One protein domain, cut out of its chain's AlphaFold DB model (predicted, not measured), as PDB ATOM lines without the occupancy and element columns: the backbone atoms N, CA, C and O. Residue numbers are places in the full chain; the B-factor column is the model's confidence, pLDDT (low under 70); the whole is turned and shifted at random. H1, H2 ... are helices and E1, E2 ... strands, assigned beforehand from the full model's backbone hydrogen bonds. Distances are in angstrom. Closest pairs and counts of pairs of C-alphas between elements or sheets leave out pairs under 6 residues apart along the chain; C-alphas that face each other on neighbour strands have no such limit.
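This is residues 13 to 61 of the 61 residues of an uncharacterized protein of Halioglobus sp (UniProt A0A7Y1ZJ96). A two-stranded hairpin, E2 and E3, makes one end of a loose model; the short helix H1 lies near it, and at the other end residues 13 to 23 loop back to strand E1. The printed part has 49 residues, with one named helix and three named strands in the order E1, H1, E2, E3. The class is mixed, helices and strands, with 22 residues in named elements, under half. The radius of gyration of the C-alphas is 12.4 A, and the spans are 36 by 24 by 15 A.

E2, residues 40 to 46, and E3, residues 55 to 60, each measure 16.3 A; C-alpha 60 is at (25.117, 30.354, 12.971). H1 is residues 28 to 33, 9.1 A. E1 is residues 24 to 26, 6.6 A, from C-alpha 24 at (4.171, 46.076, 14.846).

The hairpin E2 and E3 is antiparallel at 156 degrees, with N 41 and O 59 2.8 A apart, within hydrogen-bond range. The closest C-alphas of H1 and E2, Ile 32 and Ile 42, are 7.8 A apart. H1 and E3 are apart. Every O i to N i+4 pair of H1 is within hydrogen-bond range. E1 and H1 meet only through their link; E1 pairs with no named strand, but residues 13 to 14 pair antiparallel with its residues 24 to 25.

The farthest C-alphas, Pro 17 and Ile 61, are 36.1 A apart. The printed part has no cut, no link is long, and no printed residue is under 70 in pLDDT.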
ATOM      1  N   GLU A  13       1.444  43.508  10.516       90.19
ATOM      2  CA  GLU A  13       0.756  44.795  10.477       90.19
ATOM      3  C   GLU A  13       1.567  45.838  11.248       90.19
ATOM      4  O   GLU A  13       1.847  45.666  12.435       90.19
ATOM      5  N   ASP A  14       1.908  46.940  10.578       89.81
ATOM      6  CA  ASP A  14       2.450  48.134  11.227       89.81
ATOM      7  C   ASP A  14       1.324  49.153  11.421       89.81
ATOM      8  O   ASP A  14       0.909  49.853  10.492       89.81
ATOM      9  N   ALA A  15       0.782  49.189  12.636       89.12
ATOM     10  CA  ALA A  15      -0.501  49.822  12.914       89.12
ATOM     11  C   ALA A  15      -0.443  51.359  12.996       89.12
ATOM     12  O   ALA A  15      -1.492  52.006  13.037       89.12
ATOM     13  N   ILE A  16       0.750  51.975  13.043       90.38
ATOM     14  CA  ILE A  16       0.897  53.439  13.138       90.38
ATOM     15  C   ILE A  16       1.610  53.993  11.897       90.38
ATOM     16  O   ILE A  16       2.842  54.072  11.861       90.38
ATOM     17  N   PRO A  17       0.850  54.484  10.899       88.06
ATOM     18  CA  PRO A  17       1.419  55.162   9.743       88.06
ATOM     19  C   PRO A  17       2.352  56.311  10.147       88.06
ATOM     20  O   PRO A  17       2.016  57.150  10.985       88.06
ATOM     21  N   GLY A  18       3.538  56.358   9.537       91.06
ATOM     22  CA  GLY A  18       4.544  57.393   9.797       91.06
ATOM     23  C   GLY A  18       5.387  57.183  11.059       91.06
ATOM     24  O   GLY A  18       6.260  58.005  11.328       91.06
ATOM     25  N   GLN A  19       5.171  56.100  11.817       90.25
ATOM     26  CA  GLN A  19       6.013  55.714  12.956       90.25
ATOM     27  C   GLN A  19       6.365  54.223  12.881       90.25
ATOM     28  O   GLN A  19       5.782  53.425  13.617       90.25
ATOM     29  N   PRO A  20       7.315  53.858  11.999       86.56
ATOM     30  CA  PRO A  20       7.611  52.467  11.694       86.56
ATOM     31  C   PRO A  20       7.919  51.647  12.944       86.56
ATOM     32  O   PRO A  20       8.692  52.085  13.800       86.56
ATOM     33  N   LEU A  21       7.335  50.453  13.023       84.69
ATOM     34  CA  LEU A  21       7.549  49.449  14.073       84.69
ATOM     35  C   LEU A  21       7.155  49.875  15.493       84.69
ATOM     36  O   LEU A  21       7.369  49.118  16.441       84.69
ATOM     37  N   ARG A  22       6.550  51.057  15.671       85.88
ATOM     38  CA  ARG A  22       6.091  51.506  16.992       85.88
ATOM     39  C   ARG A  22       5.006  50.579  17.546       85.88
ATOM     40  O   ARG A  22       4.956  50.360  18.754       85.88
ATOM     41  N   VAL A  23       4.144  50.066  16.668       87.06
ATOM     42  CA  VAL A  23       3.137  49.043  16.977       87.06
ATOM     43  C   VAL A  23       3.108  48.054  15.816       87.06
ATOM     44  O   VAL A  23       2.227  48.103  14.962       87.06
ATOM     45  N   ALA A  24       4.119  47.189  15.779       86.81
ATOM     46  CA  ALA A  24       4.171  46.076  14.846       86.81
ATOM     47  C   ALA A  24       3.575  44.821  15.492       86.81
ATOM     48  O   ALA A  24       4.016  44.385  16.557       86.81
ATOM     49  N   MET A  25       2.587  44.236  14.829       86.56
ATOM     50  CA  MET A  25       2.039  42.922  15.150       86.56
ATOM     51  C   MET A  25       2.464  41.954  14.059       86.56
ATOM     52  O   MET A  25       2.485  42.325  12.887       86.56
ATOM     53  N   TYR A  26       2.801  40.725  14.425       86.25
ATOM     54  CA  TYR A  26       3.120  39.698  13.446       86.25
ATOM     55  C   TYR A  26       2.831  38.302  13.973       86.25
ATOM     56  O   TYR A  26       2.826  38.055  15.183       86.25
ATOM     57  N   SER A  27       2.602  37.378  13.046       87.00
ATOM     58  CA  SER A  27       2.383  35.980  13.375       87.00
ATOM     59  C   SER A  27       3.706  35.306  13.742       87.00
ATOM     60  O   SER A  27       4.784  35.648  13.254       87.00
ATOM     61  N   ARG A  28       3.632  34.277  14.589       86.25
ATOM     62  CA  ARG A  28       4.793  33.435  14.911       86.25
ATOM     63  C   ARG A  28       5.467  32.880  13.650       86.25
ATOM     64  O   ARG A  28       6.685  32.734  13.624       86.25
ATOM     65  N   GLN A  29       4.666  32.564  12.635       89.12
ATOM     66  CA  GLN A  29       5.138  32.053  11.355       89.12
ATOM     67  C   GLN A  29       5.961  33.108  10.604       89.12
ATOM     68  O   GLN A  29       7.079  32.813  10.189       89.12
ATOM     69  N   HIS A  30       5.481  34.353  10.542       90.06
ATOM     70  CA  HIS A  30       6.227  35.451   9.930       90.06
ATOM     71  C   HIS A  30       7.600  35.668  10.588       90.06
ATOM     72  O   HIS A  30       8.593  35.904   9.906       90.06
ATOM     73  N   ALA A  31       7.693  35.513  11.913       89.38
ATOM     74  CA  ALA A  31       8.963  35.610  12.636       89.38
ATOM     75  C   ALA A  31      10.004  34.579  12.162       89.38
ATOM     76  O   ALA A  31      11.186  34.897  12.058       89.38
ATOM     77  N   ILE A  32       9.561  33.351  11.873       92.06
ATOM     78  CA  ILE A  32      10.423  32.267  11.386       92.06
ATOM     79  C   ILE A  32      10.911  32.580   9.971       92.06
ATOM     80  O   ILE A  32      12.106  32.487   9.696       92.06
ATOM     81  N   GLU A  33      10.003  33.020   9.101       93.25
ATOM     82  CA  GLU A  33      10.294  33.351   7.700       93.25
ATOM     83  C   GLU A  33      11.334  34.472   7.553       93.25
ATOM     84  O   GLU A  33      12.077  34.494   6.575       93.25
ATOM     85  N   LEU A  34      11.449  35.372   8.539       90.94
ATOM     86  CA  LEU A  34      12.493  36.406   8.564       90.94
ATOM     87  C   LEU A  34      13.913  35.844   8.727       90.94
ATOM     88  O   LEU A  34      14.877  36.513   8.353       90.94
ATOM     89  N   VAL A  35      14.060  34.656   9.320       93.50
ATOM     90  CA  VAL A  35      15.364  34.044   9.626       93.50
ATOM     91  C   VAL A  35      15.680  32.888   8.674       93.50
ATOM     92  O   VAL A  35      16.854  32.613   8.406       93.50
ATOM     93  N   GLU A  36      14.668  32.227   8.115       93.62
ATOM     94  CA  GLU A  36      14.861  31.141   7.154       93.62
ATOM     95  C   GLU A  36      15.740  31.563   5.962       93.62
ATOM     96  O   GLU A  36      15.574  32.615   5.352       93.62
ATOM     97  N   GLY A  37      16.735  30.731   5.635       94.62
ATOM     98  CA  GLY A  37      17.654  30.982   4.519       94.62
ATOM     99  C   GLY A  37      18.719  32.063   4.758       94.62
ATOM    100  O   GLY A  37      19.534  32.301   3.870       94.62
ATOM    101  N   THR A  38      18.777  32.681   5.942       96.31
ATOM    102  CA  THR A  38      19.750  33.753   6.247       96.31
ATOM    103  C   THR A  38      21.107  33.253   6.767       96.31
ATOM    104  O   THR A  38      21.995  34.061   7.034       96.31
ATOM    105  N   GLY A  39      21.291  31.935   6.912       96.69
ATOM    106  CA  GLY A  39      22.491  31.344   7.527       96.69
ATOM    107  C   GLY A  39      22.432  31.252   9.056       96.69
ATOM    108  O   GLY A  39      23.439  30.940   9.686       96.69
ATOM    109  N   TRP A  40      21.264  31.505   9.647       96.69
ATOM    110  CA  TRP A  40      21.013  31.398  11.082       96.69
ATOM    111  C   TRP A  40      20.001  30.290  11.379       96.69
ATOM    112  O   TRP A  40      18.984  30.159  10.699       96.69
ATOM    113  N   HIS A  41      20.279  29.500  12.409       95.69
ATOM    114  CA  HIS A  41      19.363  28.539  13.004       95.69
ATOM    115  C   HIS A  41      18.628  29.190  14.181       95.69
ATOM    116  O   HIS A  41      19.252  29.881  14.983       95.69
ATOM    117  N   ILE A  42      17.313  28.979  14.294       95.19
ATOM    118  CA  ILE A  42      16.513  29.497  15.415       95.19
ATOM    119  C   ILE A  42      16.590  28.497  16.574       95.19
ATOM    120  O   ILE A  42      15.966  27.438  16.512       95.19
ATOM    121  N   ASP A  43      17.298  28.851  17.647       95.88
ATOM    122  CA  ASP A  43      17.387  28.031  18.861       95.88
ATOM    123  C   ASP A  43      16.115  28.171  19.713       95.88
ATOM    124  O   ASP A  43      15.601  27.194  20.263       95.88
ATOM    125  N   SER A  44      15.580  29.394  19.825       93.25
ATOM    126  CA  SER A  44      14.282  29.631  20.460       93.25
ATOM    127  C   SER A  44      13.582  30.888  19.949       93.25
ATOM    128  O   SER A  44      14.211  31.880  19.583       93.25
ATOM    129  N   LEU A  45      12.249  30.849  19.974       90.62
ATOM    130  CA  LEU A  45      11.376  32.004  19.785       90.62
ATOM    131  C   LEU A  45      10.528  32.148  21.045       90.62
ATOM    132  O   LEU A  45       9.778  31.230  21.384       90.62
ATOM    133  N   ASN A  46      10.697  33.269  21.741       89.75
ATOM    134  CA  ASN A  46      10.248  33.430  23.119       89.75
ATOM    135  C   ASN A  46       9.084  34.415  23.233       89.75
ATOM    136  O   ASN A  46       8.906  35.291  22.384       89.75
ATOM    137  N   ASP A  47       8.339  34.283  24.329       84.50
ATOM    138  CA  ASP A  47       7.281  35.218  24.698       84.50
ATOM    139  C   ASP A  47       7.842  36.611  25.050       84.50
ATOM    140  O   ASP A  47       9.001  36.727  25.469       84.50
ATOM    141  N   PRO A  48       7.021  37.669  24.930       84.31
ATOM    142  CA  PRO A  48       7.385  39.011  25.362       84.31
ATOM    143  C   PRO A  48       7.863  39.081  26.824       84.31
ATOM    144  O   PRO A  48       7.318  38.429  27.715       84.31
ATOM    145  N   LEU A  49       8.833  39.955  27.090       88.44
ATOM    146  CA  LEU A  49       9.268  40.385  28.422       88.44
ATOM    147  C   LEU A  49       8.861  41.846  28.664       88.44
ATOM    148  O   LEU A  49       8.455  42.546  27.739       88.44
ATOM    149  N   GLU A  50       9.046  42.342  29.893       87.75
ATOM    150  CA  GLU A  50       8.654  43.702  30.319       87.75
ATOM    151  C   GLU A  50       9.083  44.817  29.344       87.75
ATOM    152  O   GLU A  50       8.369  45.802  29.154       87.75
ATOM    153  N   HIS A  51      10.238  44.655  28.692       87.31
ATOM    154  CA  HIS A  51      10.793  45.634  27.751       87.31
ATOM    155  C   HIS A  51      11.124  45.053  26.373       87.31
ATOM    156  O   HIS A  51      11.765  45.720  25.562       87.31
ATOM    157  N   VAL A  52      10.711  43.815  26.094       84.75
ATOM    158  CA  VAL A  52      11.025  43.124  24.840       84.75
ATOM    159  C   VAL A  52       9.743  42.515  24.307       84.75
ATOM    160  O   VAL A  52       9.251  41.554  24.876       84.75
ATOM    161  N   GLN A  53       9.194  43.057  23.221       76.44
ATOM    162  CA  GLN A  53       7.951  42.514  22.670       76.44
ATOM    163  C   GLN A  53       8.157  41.135  22.044       76.44
ATOM    164  O   GLN A  53       7.383  40.229  22.299       76.44
ATOM    165  N   HIS A  54       9.213  40.952  21.260       79.38
ATOM    166  CA  HIS A  54       9.477  39.683  20.597       79.38
ATOM    167  C   HIS A  54      10.981  39.511  20.417       79.38
ATOM    168  O   HIS A  54      11.662  40.451  19.999       79.38
ATOM    169  N   TYR A  55      11.506  38.329  20.727       88.94
ATOM    170  CA  TYR A  55      12.918  38.034  20.514       88.94
ATOM    171  C   TYR A  55      13.155  36.567  20.177       88.94
ATOM    172  O   TYR A  55      12.477  35.658  20.670       88.94
ATOM    173  N   MET A  56      14.168  36.365  19.342       93.06
ATOM    174  CA  MET A  56      14.672  35.064  18.934       93.06
ATOM    175  C   MET A  56      16.113  34.919  19.398       93.06
ATOM    176  O   MET A  56      16.883  35.879  19.358       93.06
ATOM    177  N   ILE A  57      16.462  33.717  19.840       94.19
ATOM    178  CA  ILE A  57      17.850  33.316  20.039       94.19
ATOM    179  C   ILE A  57      18.237  32.489  18.824       94.19
ATOM    180  O   ILE A  57      17.535  31.534  18.490       94.19
ATOM    181  N   CYS A  58      19.321  32.883  18.161       96.62
ATOM    182  CA  CYS A  58      19.798  32.222  16.957       96.62
ATOM    183  C   CYS A  58      21.285  31.884  17.062       96.62
ATOM    184  O   CYS A  58      22.068  32.644  17.640       96.62
ATOM    185  N   SER A  59      21.670  30.800  16.399       97.31
ATOM    186  CA  SER A  59      23.050  30.358  16.230       97.31
ATOM    187  C   SER A  59      23.421  30.309  14.740       97.31
ATOM    188  O   SER A  59      22.540  30.133  13.896       97.31
ATOM    189  N   PRO A  60      24.693  30.528  14.359       96.81
ATOM    190  CA  PRO A  60      25.117  30.354  12.971       96.81
ATOM    191  C   PRO A  60      24.938  28.900  12.514       96.81
ATOM    192  O   PRO A  60      25.192  27.981  13.297       96.81
ATOM    193  N   ILE A  61      24.539  28.712  11.254       91.62
ATOM    194  CA  ILE A  61      24.552  27.407  10.569       91.62
ATOM    195  C   ILE A  61      25.983  27.030  10.172       91.62
ATOM    196  O   ILE A  61      26.722  27.924   9.698       91.62
TER     197      ILE A  61